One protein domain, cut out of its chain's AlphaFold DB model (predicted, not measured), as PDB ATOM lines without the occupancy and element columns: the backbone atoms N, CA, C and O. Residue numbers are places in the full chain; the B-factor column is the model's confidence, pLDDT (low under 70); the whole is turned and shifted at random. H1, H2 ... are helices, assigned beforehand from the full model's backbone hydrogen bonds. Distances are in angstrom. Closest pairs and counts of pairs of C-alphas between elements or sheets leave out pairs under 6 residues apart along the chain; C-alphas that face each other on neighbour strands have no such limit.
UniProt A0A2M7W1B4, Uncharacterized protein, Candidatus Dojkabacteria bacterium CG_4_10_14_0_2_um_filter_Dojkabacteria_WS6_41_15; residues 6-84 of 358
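Overview. This is residues 6 to 84 of the 358 residues of an uncharacterized protein of Candidatus Dojkabacteria bacterium CG_4_10_14_0_2_um_filter_Dojkabacteria_WS6_41_15 (UniProt A0A2M7W1B4). This is a model of little regular structure: long loops wind round with short helices H2, H3 and H4 along one side, while the longest helix, H1, lies at one end of the long axis. The printed part has 79 residues with four named helices, H1 to H4 in order, and no named strand; the class is all helix, with 29 residues in named elements. It is compact, with a radius of gyration of the C-alphas of 12.2 A and spans of 38 by 27 by 19 A.

Arrangement. H1, residues 6 to 16, is close to but not clearly touching H3, residues 39 to 43; their closest C-alphas, of Ile 14 and Glu 39, are 7.5 A apart. H2, residues 26 to 34, and H3 only just touch, only at the corner by their link, with 3 pairs of C-alphas within 8 A, the closest Val 32 and Ser 41 at 5.3 A. H2 touches H4, residues 61 to 64, closest at the C-alphas of Leu 29 and Leu 63, 6.4 A. H1 and H4 are apart. Residues 23 to 24 pair with 54 to 55, parallel. In H1, H2 and H3 every O i to N i+4 pair is within hydrogen-bond range; H4 is too short for one, and its 1 O i to N i+3 pair is not within range.

Along the chain. H1 measures 15.5 A from C-alpha 6 at (-44.720, 16.486, 38.803), and H2 12.2 A. H4 ends at C-alpha 64 (-35.763, 27.513, 13.482).

Size, cuts and confidence. The C-alphas farthest apart, of Gln 6 and Asp 58, are 38.7 A apart. The printed part has no cut; the link H3 to H4 is long. The pLDDT is under 70 in residues 6 to 10, 16 to 18 and 35 to 37.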
ATOM      1  N   GLN A   6     -44.189  15.242  39.354       60.69
ATOM      2  CA  GLN A   6     -44.720  16.486  38.803       60.69
ATOM      3  C   GLN A   6     -44.224  16.709  37.367       60.69
ATOM      4  O   GLN A   6     -45.006  17.132  36.524       60.69
ATOM      5  N   TYR A   7     -42.985  16.305  37.068       66.44
ATOM      6  CA  TYR A   7     -42.420  16.312  35.719       66.44
ATOM      7  C   TYR A   7     -43.243  15.501  34.720       66.44
ATOM      8  O   TYR A   7     -43.549  16.000  33.644       66.44
ATOM      9  N   THR A   8     -43.625  14.266  35.069       65.38
ATOM     10  CA  THR A   8     -44.367  13.388  34.149       65.38
ATOM     11  C   THR A   8     -45.653  14.053  33.665       65.38
ATOM     12  O   THR A   8     -45.887  14.094  32.466       65.38
ATOM     13  N   LYS A   9     -46.411  14.674  34.575       67.25
ATOM     14  CA  LYS A   9     -47.673  15.347  34.240       67.25
ATOM     15  C   LYS A   9     -47.495  16.573  33.350       67.25
ATOM     16  O   LYS A   9     -48.374  16.875  32.560       67.25
ATOM     17  N   ILE A  10     -46.390  17.295  33.505       68.44
ATOM     18  CA  ILE A  10     -46.145  18.540  32.769       68.44
ATOM     19  C   ILE A  10     -45.589  18.233  31.391       68.44
ATOM     20  O   ILE A  10     -46.056  18.801  30.416       68.44
ATOM     21  N   ALA A  11     -44.674  17.268  31.289       71.25
ATOM     22  CA  ALA A  11     -44.257  16.740  29.999       71.25
ATOM     23  C   ALA A  11     -45.443  16.119  29.239       71.25
ATOM     24  O   ALA A  11     -45.512  16.261  28.025       71.25
ATOM     25  N   GLU A  12     -46.377  15.449  29.927       72.88
ATOM     26  CA  GLU A  12     -47.632  14.953  29.339       72.88
ATOM     27  C   GLU A  12     -48.542  16.100  28.881       72.88
ATOM     28  O   GLU A  12     -48.894  16.119  27.709       72.88
ATOM     29  N   SER A  13     -48.824  17.095  29.732       71.19
ATOM     30  CA  SER A  13     -49.630  18.276  29.366       71.19
ATOM     31  C   SER A  13     -49.034  19.005  28.165       71.19
ATOM     32  O   SER A  13     -49.676  19.114  27.132       71.19
ATOM     33  N   ILE A  14     -47.745  19.367  28.224       72.75
ATOM     34  CA  ILE A  14     -47.051  20.045  27.120       72.75
ATOM     35  C   ILE A  14     -47.122  19.213  25.841       72.75
ATOM     36  O   ILE A  14     -47.180  19.792  24.761       72.75
ATOM     37  N   ARG A  15     -47.095  17.873  25.925       72.19
ATOM     38  CA  ARG A  15     -47.235  16.983  24.764       72.19
ATOM     39  C   ARG A  15     -48.652  16.957  24.196       72.19
ATOM     40  O   ARG A  15     -48.787  16.916  22.974       72.19
ATOM     41  N   GLU A  16     -49.659  16.945  25.061       68.44
ATOM     42  CA  GLU A  16     -51.082  16.869  24.713       68.44
ATOM     43  C   GLU A  16     -51.628  18.207  24.193       68.44
ATOM     44  O   GLU A  16     -52.380  18.216  23.222       68.44
ATOM     45  N   ASP A  17     -51.193  19.328  24.771       62.97
ATOM     46  CA  ASP A  17     -51.726  20.670  24.500       62.97
ATOM     47  C   ASP A  17     -51.229  21.275  23.172       62.97
ATOM     48  O   ASP A  17     -51.727  22.300  22.709       62.97
ATOM     49  N   LEU A  18     -50.255  20.630  22.524       65.81
ATOM     50  CA  LEU A  18     -49.599  21.138  21.323       65.81
ATOM     51  C   LEU A  18     -49.482  20.041  20.258       65.81
ATOM     52  O   LEU A  18     -48.575  19.205  20.294       65.81
ATOM     53  N   GLU A  19     -50.389  20.030  19.286       70.88
ATOM     54  CA  GLU A  19     -50.234  19.189  18.099       70.88
ATOM     55  C   GLU A  19     -49.157  19.784  17.183       70.88
ATOM     56  O   GLU A  19     -49.256  20.921  16.719       70.88
ATOM     57  N   LEU A  20     -48.098  19.014  16.926       78.44
ATOM     58  CA  LEU A  20     -47.069  19.393  15.961       78.44
ATOM     59  C   LEU A  20     -47.528  18.997  14.556       78.44
ATOM     60  O   LEU A  20     -48.029  17.882  14.381       78.44
ATOM     61  N   PRO A  21     -47.327  19.850  13.539       86.75
ATOM     62  CA  PRO A  21     -47.644  19.477  12.170       86.75
ATOM     63  C   PRO A  21     -46.706  18.363  11.682       86.75
ATOM     64  O   PRO A  21     -45.563  18.241  12.129       86.75
ATOM     65  N   GLU A  22     -47.161  17.576  10.704       89.94
ATOM     66  CA  GLU A  22     -46.311  16.578  10.031       89.94
ATOM     67  C   GLU A  22     -45.115  17.230   9.311       89.94
ATOM     68  O   GLU A  22     -44.040  16.632   9.198       89.94
ATOM     69  N   ILE A  23     -45.295  18.472   8.847       94.94
ATOM     70  CA  ILE A  23     -44.268  19.290   8.200       94.94
ATOM     71  C   ILE A  23     -44.172  20.633   8.924       94.94
ATOM     72  O   ILE A  23     -45.130  21.403   8.945       94.94
ATOM     73  N   ILE A  24     -43.004  20.934   9.486       94.62
ATOM     74  CA  ILE A  24     -42.702  22.235  10.087       94.62
ATOM     75  C   ILE A  24     -42.368  23.228   8.971       94.62
ATOM     76  O   ILE A  24     -41.462  22.991   8.168       94.62
ATOM     77  N   THR A  25     -43.094  24.345   8.933       95.06
ATOM     78  CA  THR A  25     -42.968  25.409   7.925       95.06
ATOM     79  C   THR A  25     -42.554  26.736   8.561       95.06
ATOM     80  O   THR A  25     -42.625  26.903   9.779       95.06
ATOM     81  N   ASN A  26     -42.164  27.713   7.736       94.31
ATOM     82  CA  ASN A  26     -41.882  29.072   8.206       94.31
ATOM     83  C   ASN A  26     -43.104  29.732   8.862       94.31
ATOM     84  O   ASN A  26     -42.948  30.394   9.879       94.31
ATOM     85  N   ASP A  27     -44.312  29.490   8.349       92.12
ATOM     86  CA  ASP A  27     -45.546  30.015   8.949       92.12
ATOM     87  C   ASP A  27     -45.777  29.454  10.356       92.12
ATOM     88  O   ASP A  27     -46.153  30.189  11.269       92.12
ATOM     89  N   TRP A  28     -45.493  28.162  10.557       90.19
ATOM     90  CA  TRP A  28     -45.561  27.556  11.885       90.19
ATOM     91  C   TRP A  28     -44.518  28.162  12.829       90.19
ATOM     92  O   TRP A  28     -44.846  28.501  13.963       90.19
ATOM     93  N   LEU A  29     -43.282  28.367  12.358       90.38
ATOM     94  CA  LEU A  29     -42.239  29.024  13.152       90.38
ATOM     95  C   LEU A  29     -42.633  30.456  13.530       90.38
ATOM     96  O   LEU A  29     -42.474  30.849  14.678       90.38
ATOM     97  N   LEU A  30     -43.175  31.235  12.594       88.75
ATOM     98  CA  LEU A  30     -43.647  32.591  12.876       88.75
ATOM     99  C   LEU A  30     -44.780  32.588  13.905       88.75
ATOM    100  O   LEU A  30     -44.773  33.430  14.797       88.75
ATOM    101  N   HIS A  31     -45.696  31.619  13.840       84.44
ATOM    102  CA  HIS A  31     -46.746  31.462  14.846       84.44
ATOM    103  C   HIS A  31     -46.183  31.172  16.248       84.44
ATOM    104  O   HIS A  31     -46.637  31.775  17.219       84.44
ATOM    105  N   VAL A  32     -45.162  30.312  16.352       82.38
ATOM    106  CA  VAL A  32     -44.439  30.050  17.613       82.38
ATOM    107  C   VAL A  32     -43.840  31.341  18.182       82.38
ATOM    108  O   VAL A  32     -43.863  31.543  19.394       82.38
ATOM    109  N   HIS A  33     -43.312  32.218  17.323       80.25
ATOM    110  CA  HIS A  33     -42.639  33.456  17.739       80.25
ATOM    111  C   HIS A  33     -43.592  34.610  18.069       80.25
ATOM    112  O   HIS A  33     -43.225  35.483  18.856       80.25
ATOM    113  N   ASP A  34     -44.793  34.636  17.486       75.38
ATOM    114  CA  ASP A  34     -45.744  35.748  17.636       75.38
ATOM    115  C   ASP A  34     -46.397  35.778  19.032       75.38
ATOM    116  O   ASP A  34     -46.592  36.844  19.618       75.38
ATOM    117  N   ASP A  35     -46.640  34.611  19.640       69.81
ATOM    118  CA  ASP A  35     -47.134  34.516  21.019       69.81
ATOM    119  C   ASP A  35     -46.002  34.213  22.010       69.81
ATOM    120  O   ASP A  35     -45.869  33.105  22.539       69.81
ATOM    121  N   SER A  36     -45.204  35.243  22.300       62.25
ATOM    122  CA  SER A  36     -44.088  35.219  23.268       62.25
ATOM    123  C   SER A  36     -44.452  34.803  24.708       62.25
ATOM    124  O   SER A  36     -43.557  34.668  25.545       62.25
ATOM    125  N   SER A  37     -45.740  34.614  25.013       63.41
ATOM    126  CA  SER A  37     -46.235  34.111  26.301       63.41
ATOM    127  C   SER A  37     -46.882  32.727  26.232       63.41
ATOM    128  O   SER A  37     -47.229  32.179  27.278       63.41
ATOM    129  N   SER A  38     -47.049  32.164  25.033       72.56
ATOM    130  CA  SER A  38     -47.596  30.822  24.857       72.56
ATOM    131  C   SER A  38     -46.676  29.745  25.427       72.56
ATOM    132  O   SER A  38     -45.450  29.863  25.452       72.56
ATOM    133  N   GLU A  39     -47.271  28.618  25.804       76.38
ATOM    134  CA  GLU A  39     -46.507  27.406  26.099       76.38
ATOM    135  C   GLU A  39     -45.643  26.976  24.906       76.38
ATOM    136  O   GLU A  39     -44.558  26.437  25.099       76.38
ATOM    137  N   LEU A  40     -46.078  27.278  23.679       76.88
ATOM    138  CA  LEU A  40     -45.345  26.965  22.460       76.88
ATOM    139  C   LEU A  40     -44.056  27.780  22.316       76.88
ATOM    140  O   LEU A  40     -43.033  27.222  21.928       76.88
ATOM    141  N   SER A  41     -44.070  29.068  22.661       76.88
ATOM    142  CA  SER A  41     -42.860  29.898  22.618       76.88
ATOM    143  C   SER A  41     -41.879  29.553  23.743       76.88
ATOM    144  O   SER A  41     -40.664  29.607  23.544       76.88
ATOM    145  N   ILE A  42     -42.386  29.128  24.907       82.62
ATOM    146  CA  ILE A  42     -41.551  28.681  26.029       82.62
ATOM    147  C   ILE A  42     -40.937  27.312  25.727       82.62
ATOM    148  O   ILE A  42     -39.716  27.153  25.805       82.62
ATOM    149  N   TRP A  43     -41.764  26.324  25.387       87.12
ATOM    150  CA  TRP A  43     -41.360  24.922  25.315       87.12
ATOM    151  C   TRP A  43     -40.965  24.477  23.913       87.12
ATOM    152  O   TRP A  43     -40.081  23.639  23.801       87.12
ATOM    153  N   GLY A  44     -41.520  25.033  22.838       90.12
ATOM    154  CA  GLY A  44     -41.153  24.658  21.469       90.12
ATOM    155  C   GLY A  44     -41.187  23.139  21.242       90.12
ATOM    156  O   GLY A  44     -42.231  22.499  21.331       90.12
ATOM    157  N   PHE A  45     -40.019  22.551  20.981       92.50
ATOM    158  CA  PHE A  45     -39.808  21.112  20.802       92.50
ATOM    159  C   PHE A  45     -39.421  20.353  22.082       92.50
ATOM    160  O   PHE A  45     -39.082  19.166  22.013       92.50
ATOM    161  N   CYS A  46     -39.440  20.997  23.248       91.12
ATOM    162  CA  CYS A  46     -39.149  20.342  24.522       91.12
ATOM    163  C   CYS A  46     -40.084  19.148  24.746       91.12
ATOM    164  O   CYS A  46     -41.282  19.197  24.466       91.12
ATOM    165  N   PHE A  47     -39.518  18.057  25.248       87.56
ATOM    166  CA  PHE A  47     -40.163  16.784  25.532       87.56
ATOM    167  C   PHE A  47     -40.688  16.037  24.301       87.56
ATOM    168  O   PHE A  47     -41.385  15.033  24.475       87.56
ATOM    169  N   ARG A  48     -40.396  16.474  23.069       87.94
ATOM    170  CA  ARG A  48     -41.008  15.919  21.849       87.94
ATOM    171  C   ARG A  48     -40.184  14.841  21.159       87.94
ATOM    172  O   ARG A  48     -38.957  14.841  21.189       87.94
ATOM    173  N   ASP A  49     -40.909  13.964  20.468       90.56
ATOM    174  CA  ASP A  49     -40.368  13.056  19.465       90.56
ATOM    175  C   ASP A  49     -40.794  13.529  18.069       90.56
ATOM    176  O   ASP A  49     -41.939  13.356  17.656       90.56
ATOM    177  N   LEU A  50     -39.855  14.155  17.365       92.12
ATOM    178  CA  LEU A  50     -39.989  14.661  16.003       92.12
ATOM    179  C   LEU A  50     -39.515  13.636  14.961       92.12
ATOM    180  O   LEU A  50     -39.357  13.990  13.796       92.12
ATOM    181  N   SER A  51     -39.260  12.373  15.324       92.62
ATOM    182  CA  SER A  51     -38.698  11.370  14.400       92.62
ATOM    183  C   SER A  51     -39.550  11.116  13.153       92.62
ATOM    184  O   SER A  51     -39.026  10.649  12.139       92.62
ATOM    185  N   LYS A  52     -40.851  11.427  13.222       90.56
ATOM    186  CA  LYS A  52     -41.812  11.339  12.110       90.56
ATOM    187  C   LYS A  52     -42.161  12.691  11.484       90.56
ATOM    188  O   LYS A  52     -42.898  12.719  10.505       90.56
ATOM    189  N   THR A  53     -41.654  13.784  12.040       92.25
ATOM    190  CA  THR A  53     -41.855  15.136  11.525       92.25
ATOM    191  C   THR A  53     -40.802  15.434  10.462       92.25
ATOM    192  O   THR A  53     -39.653  15.003  10.563       92.25
ATOM    193  N   SER A  54     -41.185  16.189   9.440       94.69
ATOM    194  CA  SER A  54     -40.265  16.714   8.431       94.69
ATOM    195  C   SER A  54     -40.200  18.238   8.489       94.69
ATOM    196  O   SER A  54     -41.060  18.890   9.080       94.69
ATOM    197  N   PHE A  55     -39.168  18.815   7.885       95.94
ATOM    198  CA  PHE A  55     -39.024  20.259   7.743       95.94
ATOM    199  C   PHE A  55     -39.210  20.638   6.275       95.94
ATOM    200  O   PHE A  55     -38.736  19.924   5.388       95.94
ATOM    201  N   ALA A  56     -39.896  21.752   6.019       95.44
ATOM    202  CA  ALA A  56     -40.037  22.287   4.670       95.44
ATOM    203  C   ALA A  56     -38.658  22.556   4.037       95.44
ATOM    204  O   ALA A  56     -37.707  22.940   4.719       95.44
ATOM    205  N   SER A  57     -38.531  22.357   2.723       92.00
ATOM    206  CA  SER A  57     -37.244  22.499   2.022       92.00
ATOM    207  C   SER A  57     -36.701  23.931   2.008       92.00
ATOM    208  O   SER A  57     -35.502  24.130   1.842       92.00
ATOM    209  N   ASP A  58     -37.583  24.918   2.148       93.25
ATOM    210  CA  ASP A  58     -37.312  26.357   2.176       93.25
ATOM    211  C   ASP A  58     -37.342  26.937   3.602       93.25
ATOM    212  O   ASP A  58     -37.489  28.147   3.790       93.25
ATOM    213  N   ILE A  59     -37.224  26.081   4.622       94.69
ATOM    214  CA  ILE A  59     -37.267  26.512   6.016       94.69
ATOM    215  C   ILE A  59     -36.113  27.463   6.356       94.69
ATOM    216  O   ILE A  59     -34.945  27.224   6.036       94.69
ATOM    217  N   ASP A  60     -36.445  28.540   7.055       91.69
ATOM    218  CA  ASP A  60     -35.486  29.512   7.541       91.69
ATOM    219  C   ASP A  60     -34.806  28.977   8.807       91.69
ATOM    220  O   ASP A  60     -35.369  28.956   9.906       91.69
ATOM    221  N   SER A  61     -33.551  28.556   8.653       86.38
ATOM    222  CA  SER A  61     -32.731  28.065   9.764       86.38
ATOM    223  C   SER A  61     -32.543  29.095  10.889       86.38
ATOM    224  O   SER A  61     -32.346  28.704  12.041       86.38
ATOM    225  N   THR A  62     -32.645  30.397  10.602       85.69
ATOM    226  CA  THR A  62     -32.524  31.458  11.609       85.69
ATOM    227  C   THR A  62     -33.779  31.571  12.469       85.69
ATOM    228  O   THR A  62     -33.661  31.793  13.674       85.69
ATOM    229  N   LEU A  63     -34.965  31.343  11.892       88.50
ATOM    230  CA  LEU A  63     -36.221  31.230  12.639       88.50
ATOM    231  C   LEU A  63     -36.286  29.915  13.415       88.50
ATOM    232  O   LEU A  63     -36.735  29.897  14.559       88.50
ATOM    233  N   LEU A  64     -35.792  28.822  12.829       91.31
ATOM    234  CA  LEU A  64     -35.763  27.513  13.482       91.31
ATOM    235  C   LEU A  64     -34.856  27.505  14.721       91.31
ATOM    236  O   LEU A  64     -35.209  26.932  15.749       91.31
ATOM    237  N   ARG A  65     -33.711  28.197  14.663       89.12
ATOM    238  CA  ARG A  65     -32.796  28.378  15.807       89.12
ATOM    239  C   ARG A  65     -33.409  29.150  16.974       89.12
ATOM    240  O   ARG A  65     -32.824  29.165  18.051       89.12
ATOM    241  N   ARG A  66     -34.572  29.773  16.782       88.19
ATOM    242  CA  ARG A  66     -35.295  30.500  17.828       88.19
ATOM    243  C   ARG A  66     -36.379  29.670  18.507       88.19
ATOM    244  O   ARG A  66     -37.116  30.215  19.318       88.19
ATOM    245  N   VAL A  67     -36.484  28.378  18.203       91.25
ATOM    246  CA  VAL A  67     -37.419  27.469  18.875       91.25
ATOM    247  C   VAL A  67     -36.697  26.739  20.004       91.25
ATOM    248  O   VAL A  67     -35.636  26.147  19.792       91.25
ATOM    249  N   SER A  68     -37.273  26.781  21.206       93.00
ATOM    250  CA  SER A  68     -36.769  26.028  22.356       93.00
ATOM    251  C   SER A  68     -36.807  24.525  22.087       93.00
ATOM    252  O   SER A  68     -37.716  24.018  21.433       93.00
ATOM    253  N   PHE A  69     -35.843  23.790  22.618       94.56
ATOM    254  CA  PHE A  69     -35.837  22.327  22.645       94.56
ATOM    255  C   PHE A  69     -35.045  21.871  23.867       94.56
ATOM    256  O   PHE A  69     -34.381  22.691  24.500       94.56
ATOM    257  N   ASP A  70     -35.080  20.591  24.212       94.44
ATOM    258  CA  ASP A  70     -34.297  20.082  25.335       94.44
ATOM    259  C   ASP A  70     -33.442  18.875  24.951       94.44
ATOM    260  O   ASP A  70     -33.507  18.345  23.839       94.44
ATOM    261  N   THR A  71     -32.582  18.460  25.875       94.25
ATOM    262  CA  THR A  71     -31.652  17.340  25.690       94.25
ATOM    263  C   THR A  71     -32.344  15.983  25.520       94.25
ATOM    264  O   THR A  71     -31.699  15.029  25.083       94.25
ATOM    265  N   THR A  72     -33.650  15.896  25.788       92.31
ATOM    266  CA  THR A  72     -34.494  14.715  25.562       92.31
ATOM    267  C   THR A  72     -35.260  14.763  24.236       92.31
ATOM    268  O   THR A  72     -35.796  13.731  23.822       92.31
ATOM    269  N   THR A  73     -35.297  15.912  23.547       93.69
ATOM    270  CA  THR A  73     -35.949  16.057  22.239       93.69
ATOM    271  C   THR A  73     -35.321  15.107  21.214       93.69
ATOM    272  O   THR A  73     -34.114  15.133  20.956       93.69
ATOM    273  N   ILE A  74     -36.153  14.282  20.575       93.88
ATOM    274  CA  ILE A  74     -35.733  13.381  19.496       93.88
ATOM    275  C   ILE A  74     -35.996  14.083  18.169       93.88
ATOM    276  O   ILE A  74     -37.140  14.352  17.827       93.88
ATOM    277  N   PHE A  75     -34.942  14.371  17.413       95.12
ATOM    278  CA  PHE A  75     -35.034  15.005  16.098       95.12
ATOM    279  C   PHE A  75     -35.121  13.967  14.961       95.12
ATOM    280  O   PHE A  75     -34.618  12.848  15.125       95.12
ATOM    281  N   PRO A  76     -35.716  14.310  13.799       94.44
ATOM    282  CA  PRO A  76     -35.686  13.442  12.628       94.44
ATOM    283  C   PRO A  76     -34.261  13.284  12.096       94.44
ATOM    284  O   PRO A  76     -33.360  14.071  12.391       94.44
ATOM    285  N   LYS A  77     -34.054  12.235  11.295       93.00
ATOM    286  CA  LYS A  77     -32.739  11.920  10.723       93.00
ATOM    287  C   LYS A  77     -32.255  12.999   9.750       93.00
ATOM    288  O   LYS A  77     -31.069  13.314   9.743       93.00
ATOM    289  N   GLU A  78     -33.167  13.527   8.939       93.44
ATOM    290  CA  GLU A  78     -32.885  14.589   7.979       93.44
ATOM    291  C   GLU A  78     -33.229  15.937   8.618       93.44
ATOM    292  O   GLU A  78     -34.377  16.177   9.001       93.44
ATOM    293  N   LEU A  79     -32.225  16.800   8.753       94.12
ATOM    294  CA  LEU A  79     -32.353  18.133   9.336       94.12
ATOM    295  C   LEU A  79     -32.056  19.211   8.290       94.12
ATOM    296  O   LEU A  79     -31.288  18.958   7.357       94.12
ATOM    297  N   PRO A  80     -32.622  20.422   8.442       92.88
ATOM    298  CA  PRO A  80     -32.294  21.545   7.576       92.88
ATOM    299  C   PRO A  80     -30.792  21.835   7.565       92.88
ATOM    300  O   PRO A  80     -30.112  21.718   8.587       92.88
ATOM    301  N   VAL A  81     -30.272  22.243   6.405       87.50
ATOM    302  CA  VAL A  81     -28.853  22.585   6.251       87.50
ATOM    303  C   VAL A  81     -28.467  23.659   7.268       87.50
ATOM    304  O   VAL A  81     -29.124  24.690   7.379       87.50
ATOM    305  N   GLY A  82     -27.390  23.408   8.013       84.25
ATOM    306  CA  GLY A  82     -26.900  24.331   9.035       84.25
ATOM    307  C   GLY A  82     -27.683  24.307  10.349       84.25
ATOM    308  O   GLY A  82     -27.386  25.126  11.216       84.25
ATOM    309  N   TYR A  83     -28.641  23.395  10.545       90.69
ATOM    310  CA  TYR A  83     -29.307  23.179  11.829       90.69
ATOM    311  C   TYR A  83     -28.820  21.883  12.486       90.69
ATOM    312  O   TYR A  83     -29.223  20.781  12.118       90.69
ATOM    313  N   GLU A  84     -27.950  22.023  13.487       90.44
ATOM    314  CA  GLU A  84     -27.362  20.897  14.218       90.44
ATOM    315  C   GLU A  84     -27.634  21.020  15.727       90.44
ATOM    316  O   GLU A  84     -26.843  21.637  16.446       90.44
TER     317      GLU A  84